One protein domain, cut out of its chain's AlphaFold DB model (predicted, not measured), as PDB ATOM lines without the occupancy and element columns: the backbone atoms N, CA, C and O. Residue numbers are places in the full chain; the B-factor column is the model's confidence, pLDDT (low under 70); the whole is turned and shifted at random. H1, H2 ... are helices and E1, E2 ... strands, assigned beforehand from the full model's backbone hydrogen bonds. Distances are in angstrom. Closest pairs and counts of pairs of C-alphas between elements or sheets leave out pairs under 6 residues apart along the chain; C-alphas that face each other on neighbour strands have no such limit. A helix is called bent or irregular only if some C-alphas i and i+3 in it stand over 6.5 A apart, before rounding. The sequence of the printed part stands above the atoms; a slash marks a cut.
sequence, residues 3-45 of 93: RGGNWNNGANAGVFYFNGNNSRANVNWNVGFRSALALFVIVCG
ATOM      1  N   ARG A   3     145.022 140.725 140.872       88.31
ATOM      2  CA  ARG A   3     144.989 142.117 140.390       88.31
ATOM      3  C   ARG A   3     144.177 142.245 139.102       88.31
ATOM      4  O   ARG A   3     143.953 141.248 138.424       88.31
ATOM      5  N   GLY A   4     143.733 143.459 138.782       89.62
ATOM      6  CA  GLY A   4     143.001 143.776 137.546       89.62
ATOM      7  C   GLY A   4     141.474 143.740 137.672       89.62
ATOM      8  O   GLY A   4     140.811 144.627 137.145       89.62
ATOM      9  N   GLY A   5     140.926 142.788 138.431       90.06
ATOM     10  CA  GLY A   5     139.476 142.627 138.618       90.06
ATOM     11  C   GLY A   5     138.866 141.621 137.642       90.06
ATOM     12  O   GLY A   5     139.564 141.080 136.788       90.06
ATOM     13  N   ASN A   6     137.576 141.337 137.808       88.25
ATOM     14  CA  ASN A   6     136.810 140.414 136.971       88.25
ATOM     15  C   ASN A   6     135.633 141.132 136.272       88.25
ATOM     16  O   ASN A   6     135.306 142.262 136.626       88.25
ATOM     17  N   TRP A   7     134.963 140.487 135.306       88.06
ATOM     18  CA  TRP A   7     133.863 141.080 134.521       88.06
ATOM     19  C   TRP A   7     132.730 141.666 135.390       88.06
ATOM     20  O   TRP A   7     132.135 142.676 135.027       88.06
ATOM     21  N   ASN A   8     132.474 141.084 136.567       88.25
ATOM     22  CA  ASN A   8     131.448 141.546 137.512       88.25
ATOM     23  C   ASN A   8     131.861 142.773 138.348       88.25
ATOM     24  O   ASN A   8     131.052 143.275 139.122       88.25
ATOM     25  N   ASN A   9     133.106 143.245 138.257       86.56
ATOM     26  CA  ASN A   9     133.602 144.325 139.114       86.56
ATOM     27  C   ASN A   9     133.278 145.737 138.594       86.56
ATOM     28  O   ASN A   9     133.407 146.689 139.365       86.56
ATOM     29  N   GLY A  10     132.855 145.899 137.335       89.88
ATOM     30  CA  GLY A  10     132.503 147.208 136.766       89.88
ATOM     31  C   GLY A  10     133.611 148.253 136.965       89.88
ATOM     32  O   GLY A  10     134.775 147.988 136.675       89.88
ATOM     33  N   ALA A  11     133.260 149.420 137.519       87.06
ATOM     34  CA  ALA A  11     134.191 150.526 137.781       87.06
ATOM     35  C   ALA A  11     135.251 150.239 138.863       87.06
ATOM     36  O   ALA A  11     136.226 150.977 138.968       87.06
ATOM     37  N   ASN A  12     135.093 149.172 139.656       85.56
ATOM     38  CA  ASN A  12     136.122 148.767 140.617       85.56
ATOM     39  C   ASN A  12     137.294 148.041 139.935       85.56
ATOM     40  O   ASN A  12     138.356 147.921 140.539       85.56
ATOM     41  N   ALA A  13     137.133 147.537 138.706       88.38
ATOM     42  CA  ALA A  13     138.232 146.930 137.957       88.38
ATOM     43  C   ALA A  13     139.241 147.995 137.485       88.38
ATOM     44  O   ALA A  13     138.871 149.118 137.150       88.38
ATOM     45  N   GLY A  14     140.528 147.646 137.427       89.25
ATOM     46  CA  GLY A  14     141.567 148.589 137.008       89.25
ATOM     47  C   GLY A  14     142.998 148.130 137.283       89.25
ATOM     48  O   GLY A  14     143.243 147.135 137.962       89.25
ATOM     49  N   VAL A  15     143.973 148.891 136.776       85.94
ATOM     50  CA  VAL A  15     145.420 148.594 136.886       85.94
ATOM     51  C   VAL A  15     145.890 148.508 138.344       85.94
ATOM     52  O   VAL A  15     146.747 147.687 138.690       85.94
ATOM     53  N   PHE A  16     145.282 149.321 139.209       88.19
ATOM     54  CA  PHE A  16     145.565 149.372 140.642       88.19
ATOM     55  C   PHE A  16     144.615 148.514 141.485       88.19
ATOM     56  O   PHE A  16     144.759 148.472 142.704       88.19
ATOM     57  N   TYR A  17     143.671 147.794 140.867       87.12
ATOM     58  CA  TYR A  17     142.764 146.923 141.607       87.12
ATOM     59  C   TYR A  17     143.530 145.781 142.284       87.12
ATOM     60  O   TYR A  17     144.326 145.077 141.647       87.12
ATOM     61  N   PHE A  18     143.238 145.574 143.567       85.94
ATOM     62  CA  PHE A  18     143.850 144.566 144.419       85.94
ATOM     63  C   PHE A  18     142.774 143.806 145.197       85.94
ATOM     64  O   PHE A  18     142.014 144.401 145.955       85.94
ATOM     65  N   ASN A  19     142.739 142.480 145.042       85.31
ATOM     66  CA  ASN A  19     141.890 141.606 145.844       85.31
ATOM     67  C   ASN A  19     142.744 140.648 146.691       85.31
ATOM     68  O   ASN A  19     143.434 139.763 146.165       85.31
ATOM     69  N   GLY A  20     142.685 140.847 148.011       85.38
ATOM     70  CA  GLY A  20     143.388 140.066 149.032       85.38
ATOM     71  C   GLY A  20     142.482 139.194 149.906       85.38
ATOM     72  O   GLY A  20     142.984 138.555 150.820       85.38
ATOM     73  N   ASN A  21     141.173 139.140 149.635       89.69
ATOM     74  CA  ASN A  21     140.190 138.511 150.528       89.69
ATOM     75  C   ASN A  21     140.067 136.977 150.377       89.69
ATOM     76  O   ASN A  21     139.167 136.358 150.928       89.69
ATOM     77  N   ASN A  22     140.941 136.345 149.592       87.12
ATOM     78  CA  ASN A  22     140.883 134.910 149.316       87.12
ATOM     79  C   ASN A  22     142.183 134.222 149.750       87.12
ATOM     80  O   ASN A  22     143.278 134.705 149.447       87.12
ATOM     81  N   SER A  23     142.058 133.062 150.402       87.31
ATOM     82  CA  SER A  23     143.195 132.174 150.690       87.31
ATOM     83  C   SER A  23     143.881 131.719 149.395       87.31
ATOM     84  O   SER A  23     143.256 131.649 148.339       87.31
ATOM     85  N   ARG A  24     145.169 131.351 149.463       83.81
ATOM     86  CA  ARG A  24     145.938 130.862 148.301       83.81
ATOM     87  C   ARG A  24     145.329 129.602 147.667       83.81
ATOM     88  O   ARG A  24     145.512 129.397 146.475       83.81
ATOM     89  N   ALA A  25     144.616 128.792 148.449       89.00
ATOM     90  CA  ALA A  25     143.933 127.585 147.979       89.00
ATOM     91  C   ALA A  25     142.551 127.859 147.356       89.00
ATOM     92  O   ALA A  25     141.870 126.925 146.946       89.00
ATOM     93  N   ASN A  26     142.102 129.118 147.316       88.00
ATOM     94  CA  ASN A  26     140.815 129.467 146.732       88.00
ATOM     95  C   ASN A  26     140.852 129.246 145.214       88.00
ATOM     96  O   ASN A  26     141.612 129.899 144.498       88.00
ATOM     97  N   VAL A  27     140.018 128.320 144.743       86.62
ATOM     98  CA  VAL A  27     139.829 128.026 143.323       86.62
ATOM     99  C   VAL A  27     138.507 128.640 142.899       86.62
ATOM    100  O   VAL A  27     137.453 128.303 143.435       86.62
ATOM    101  N   ASN A  28     138.564 129.552 141.938       88.62
ATOM    102  CA  ASN A  28     137.390 130.218 141.406       88.62
ATOM    103  C   ASN A  28     137.537 130.333 139.888       88.62
ATOM    104  O   ASN A  28     138.613 130.643 139.380       88.62
ATOM    105  N   TRP A  29     136.443 130.096 139.172       89.31
ATOM    106  CA  TRP A  29     136.364 130.115 137.711       89.31
ATOM    107  C   TRP A  29     136.680 131.487 137.098       89.31
ATOM    108  O   TRP A  29     136.926 131.586 135.899       89.31
ATOM    109  N   ASN A  30     136.702 132.539 137.916       88.44
ATOM    110  CA  ASN A  30     137.004 133.904 137.504       88.44
ATOM    111  C   ASN A  30     138.418 134.394 137.855       88.44
ATOM    112  O   ASN A  30     138.716 135.583 137.723       88.44
ATOM    113  N   VAL A  31     139.293 133.489 138.297       86.44
ATOM    114  CA  VAL A  31     140.680 133.786 138.664       86.44
ATOM    115  C   VAL A  31     141.630 133.008 137.757       86.44
ATOM    116  O   VAL A  31     141.540 131.790 137.649       86.44
ATOM    117  N   GLY A  32     142.579 133.709 137.133       87.94
ATOM    118  CA  GLY A  32     143.596 133.121 136.253       87.94
ATOM    119  C   GLY A  32     144.959 133.816 136.356       87.94
ATOM    120  O   GLY A  32     145.152 134.700 137.192       87.94
ATOM    121  N   PHE A  33     145.913 133.427 135.500       86.88
ATOM    122  CA  PHE A  33     147.269 133.995 135.457       86.88
ATOM    123  C   PHE A  33     147.684 134.413 134.039       86.88
ATOM    124  O   PHE A  33     147.152 133.926 133.043       86.88
ATOM    125  N   ARG A  34     148.671 135.312 133.949       83.81
ATOM    126  CA  ARG A  34     149.328 135.714 132.697       83.81
ATOM    127  C   ARG A  34     150.832 135.486 132.820       83.81
ATOM    128  O   ARG A  34     151.461 136.032 133.721       83.81
ATOM    129  N   SER A  35     151.405 134.681 131.928       82.94
ATOM    130  CA  SER A  35     152.848 134.404 131.898       82.94
ATOM    131  C   SER A  35     153.652 135.629 131.455       82.94
ATOM    132  O   SER A  35     153.327 136.237 130.440       82.94
ATOM    133  N   ALA A  36     154.743 135.945 132.161       76.31
ATOM    134  CA  ALA A  36     155.665 137.034 131.802       76.31
ATOM    135  C   ALA A  36     156.933 136.559 131.055       76.31
ATOM    136  O   ALA A  36     157.637 137.364 130.453       76.31
ATOM    137  N   LEU A  37     157.212 135.247 131.041       69.56
ATOM    138  CA  LEU A  37     158.421 134.665 130.432       69.56
ATOM    139  C   LEU A  37     158.427 134.716 128.892       69.56
ATOM    140  O   LEU A  37     159.488 134.664 128.277       69.56
ATOM    141  N   ALA A  38     157.259 134.844 128.256       60.50
ATOM    142  CA  ALA A  38     157.153 134.889 126.797       60.50
ATOM    143  C   ALA A  38     157.955 136.057 126.190       60.50
ATOM    144  O   ALA A  38     158.547 135.909 125.126       60.50
ATOM    145  N   LEU A  39     158.048 137.184 126.904       58.91
ATOM    146  CA  LEU A  39     158.855 138.323 126.476       58.91
ATOM    147  C   LEU A  39     160.355 138.079 126.662       58.91
ATOM    148  O   LEU A  39     161.122 138.542 125.839       58.91
ATOM    149  N   PHE A  40     160.792 137.303 127.656       55.59
ATOM    150  CA  PHE A  40     162.215 136.985 127.835       55.59
ATOM    151  C   PHE A  40     162.763 136.130 126.681       55.59
ATOM    152  O   PHE A  40     163.838 136.406 126.168       55.59
ATOM    153  N   VAL A  41     162.008 135.136 126.202       59.19
ATOM    154  CA  VAL A  41     162.442 134.289 125.071       59.19
ATOM    155  C   VAL A  41     162.453 135.060 123.744       59.19
ATOM    156  O   VAL A  41     163.336 134.839 122.914       59.19
ATOM    157  N   ILE A  42     161.501 135.980 123.555       63.97
ATOM    158  CA  ILE A  42     161.404 136.830 122.359       63.97
ATOM    159  C   ILE A  42     162.462 137.948 122.378       63.97
ATOM    160  O   ILE A  42     163.095 138.198 121.358       63.97
ATOM    161  N   VAL A  43     162.685 138.594 123.529       62.03
ATOM    162  CA  VAL A  43     163.624 139.720 123.694       62.03
ATOM    163  C   VAL A  43     165.077 139.246 123.801       62.03
ATOM    164  O   VAL A  43     165.957 139.890 123.241       62.03
ATOM    165  N   CYS A  44     165.353 138.116 124.464       60.72
ATOM    166  CA  CYS A  44     166.718 137.600 124.652       60.72
ATOM    167  C   CYS A  44     167.168 136.585 123.584       60.72
ATOM    168  O   CYS A  44     168.273 136.061 123.680       60.72
ATOM    169  N   GLY A  45     166.364 136.326 122.546       62.22
ATOM    170  CA  GLY A  45     166.853 135.718 121.307       62.22
ATOM    171  C   GLY A  45     167.392 134.291 121.432       62.22
ATOM    172  O   GLY A  45     168.566 134.040 121.163       62.22
TER     173      GLY A  45
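What this domain is: This is residues 3 to 45 of the 93 residues of an uncharacterized protein of Sporofaciens musculi (UniProt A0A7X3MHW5). A small, loose head, made of the short irregular helix H1, the strand E1 and the residues before them, has a long loop running out of it and back, and then an arm that sticks out and bears the short helix H2. Residues 21 to 29 of the loop stand free, and so do residues 34 to 45, of which 37 to 43 belong to H2. The printed part has 43 residues, with two named helices and one named strand in the order H1, E1, H2; the class is mixed, helices and strands, though only 19 residues, under half, are in named elements. The whole is only just extended, close to loose, with a radius of gyration of the C-alphas of 14.0 A, and its C-alphas span 39 by 26 by 16 A.

How they stand to each other: Begin at Arg 3 and go on to H1, residues 7 to 12, and then E1, residues 14 to 19. These two meet only through their link, which is tight, with Ala 13 alone between them. E1 pairs with no named strand. Past it a long link of 17 residues, 20 to 36, leads to H2, residues 37 to 43. H1 and H2 are apart, and E1 and H2 are apart too, with no C-alpha of the one within 8 A of the other. Look at the backbone N and O atoms: in H2 every O i to N i+4 pair is within hydrogen-bond range, while in H1 0 of 2 are, beside 1 of 3 O i to N i+3 pairs.

Where its parts are: Find C-alpha 7 at (133.863, 141.080, 134.521); from there H1 runs 10.1 A to C-alpha 12. H1 is irregular: C-alphas 8 and 11 are 9.4 A apart, against about 5 A in a regular helix. E1 begins at Gly 14, with its C-alpha at (141.567, 148.589, 137.008), and runs 11.3 A to C-alpha 19. H2 runs from Leu 37 for 9.9 A to Val 43, with its C-alpha at (163.624, 139.720, 123.694).

The domain as a whole: The two C-alphas farthest apart are those of Asn 21 and Gly 45, at 39.7 A, while the first and last printed C-alphas, those of Arg 3 and Gly 45, are 29.7 A apart. The printed part has no cut. The link from E1 to H2 is long, and the C-alphas of its residues 20 to 36 lie 5 to 15 A from the mean of the C-alphas. In the B-factor column the mean pLDDT of the printed part is 81.7; look at residues 37 to 45 for the low confidence, under 70, where H2 has a mean of 61.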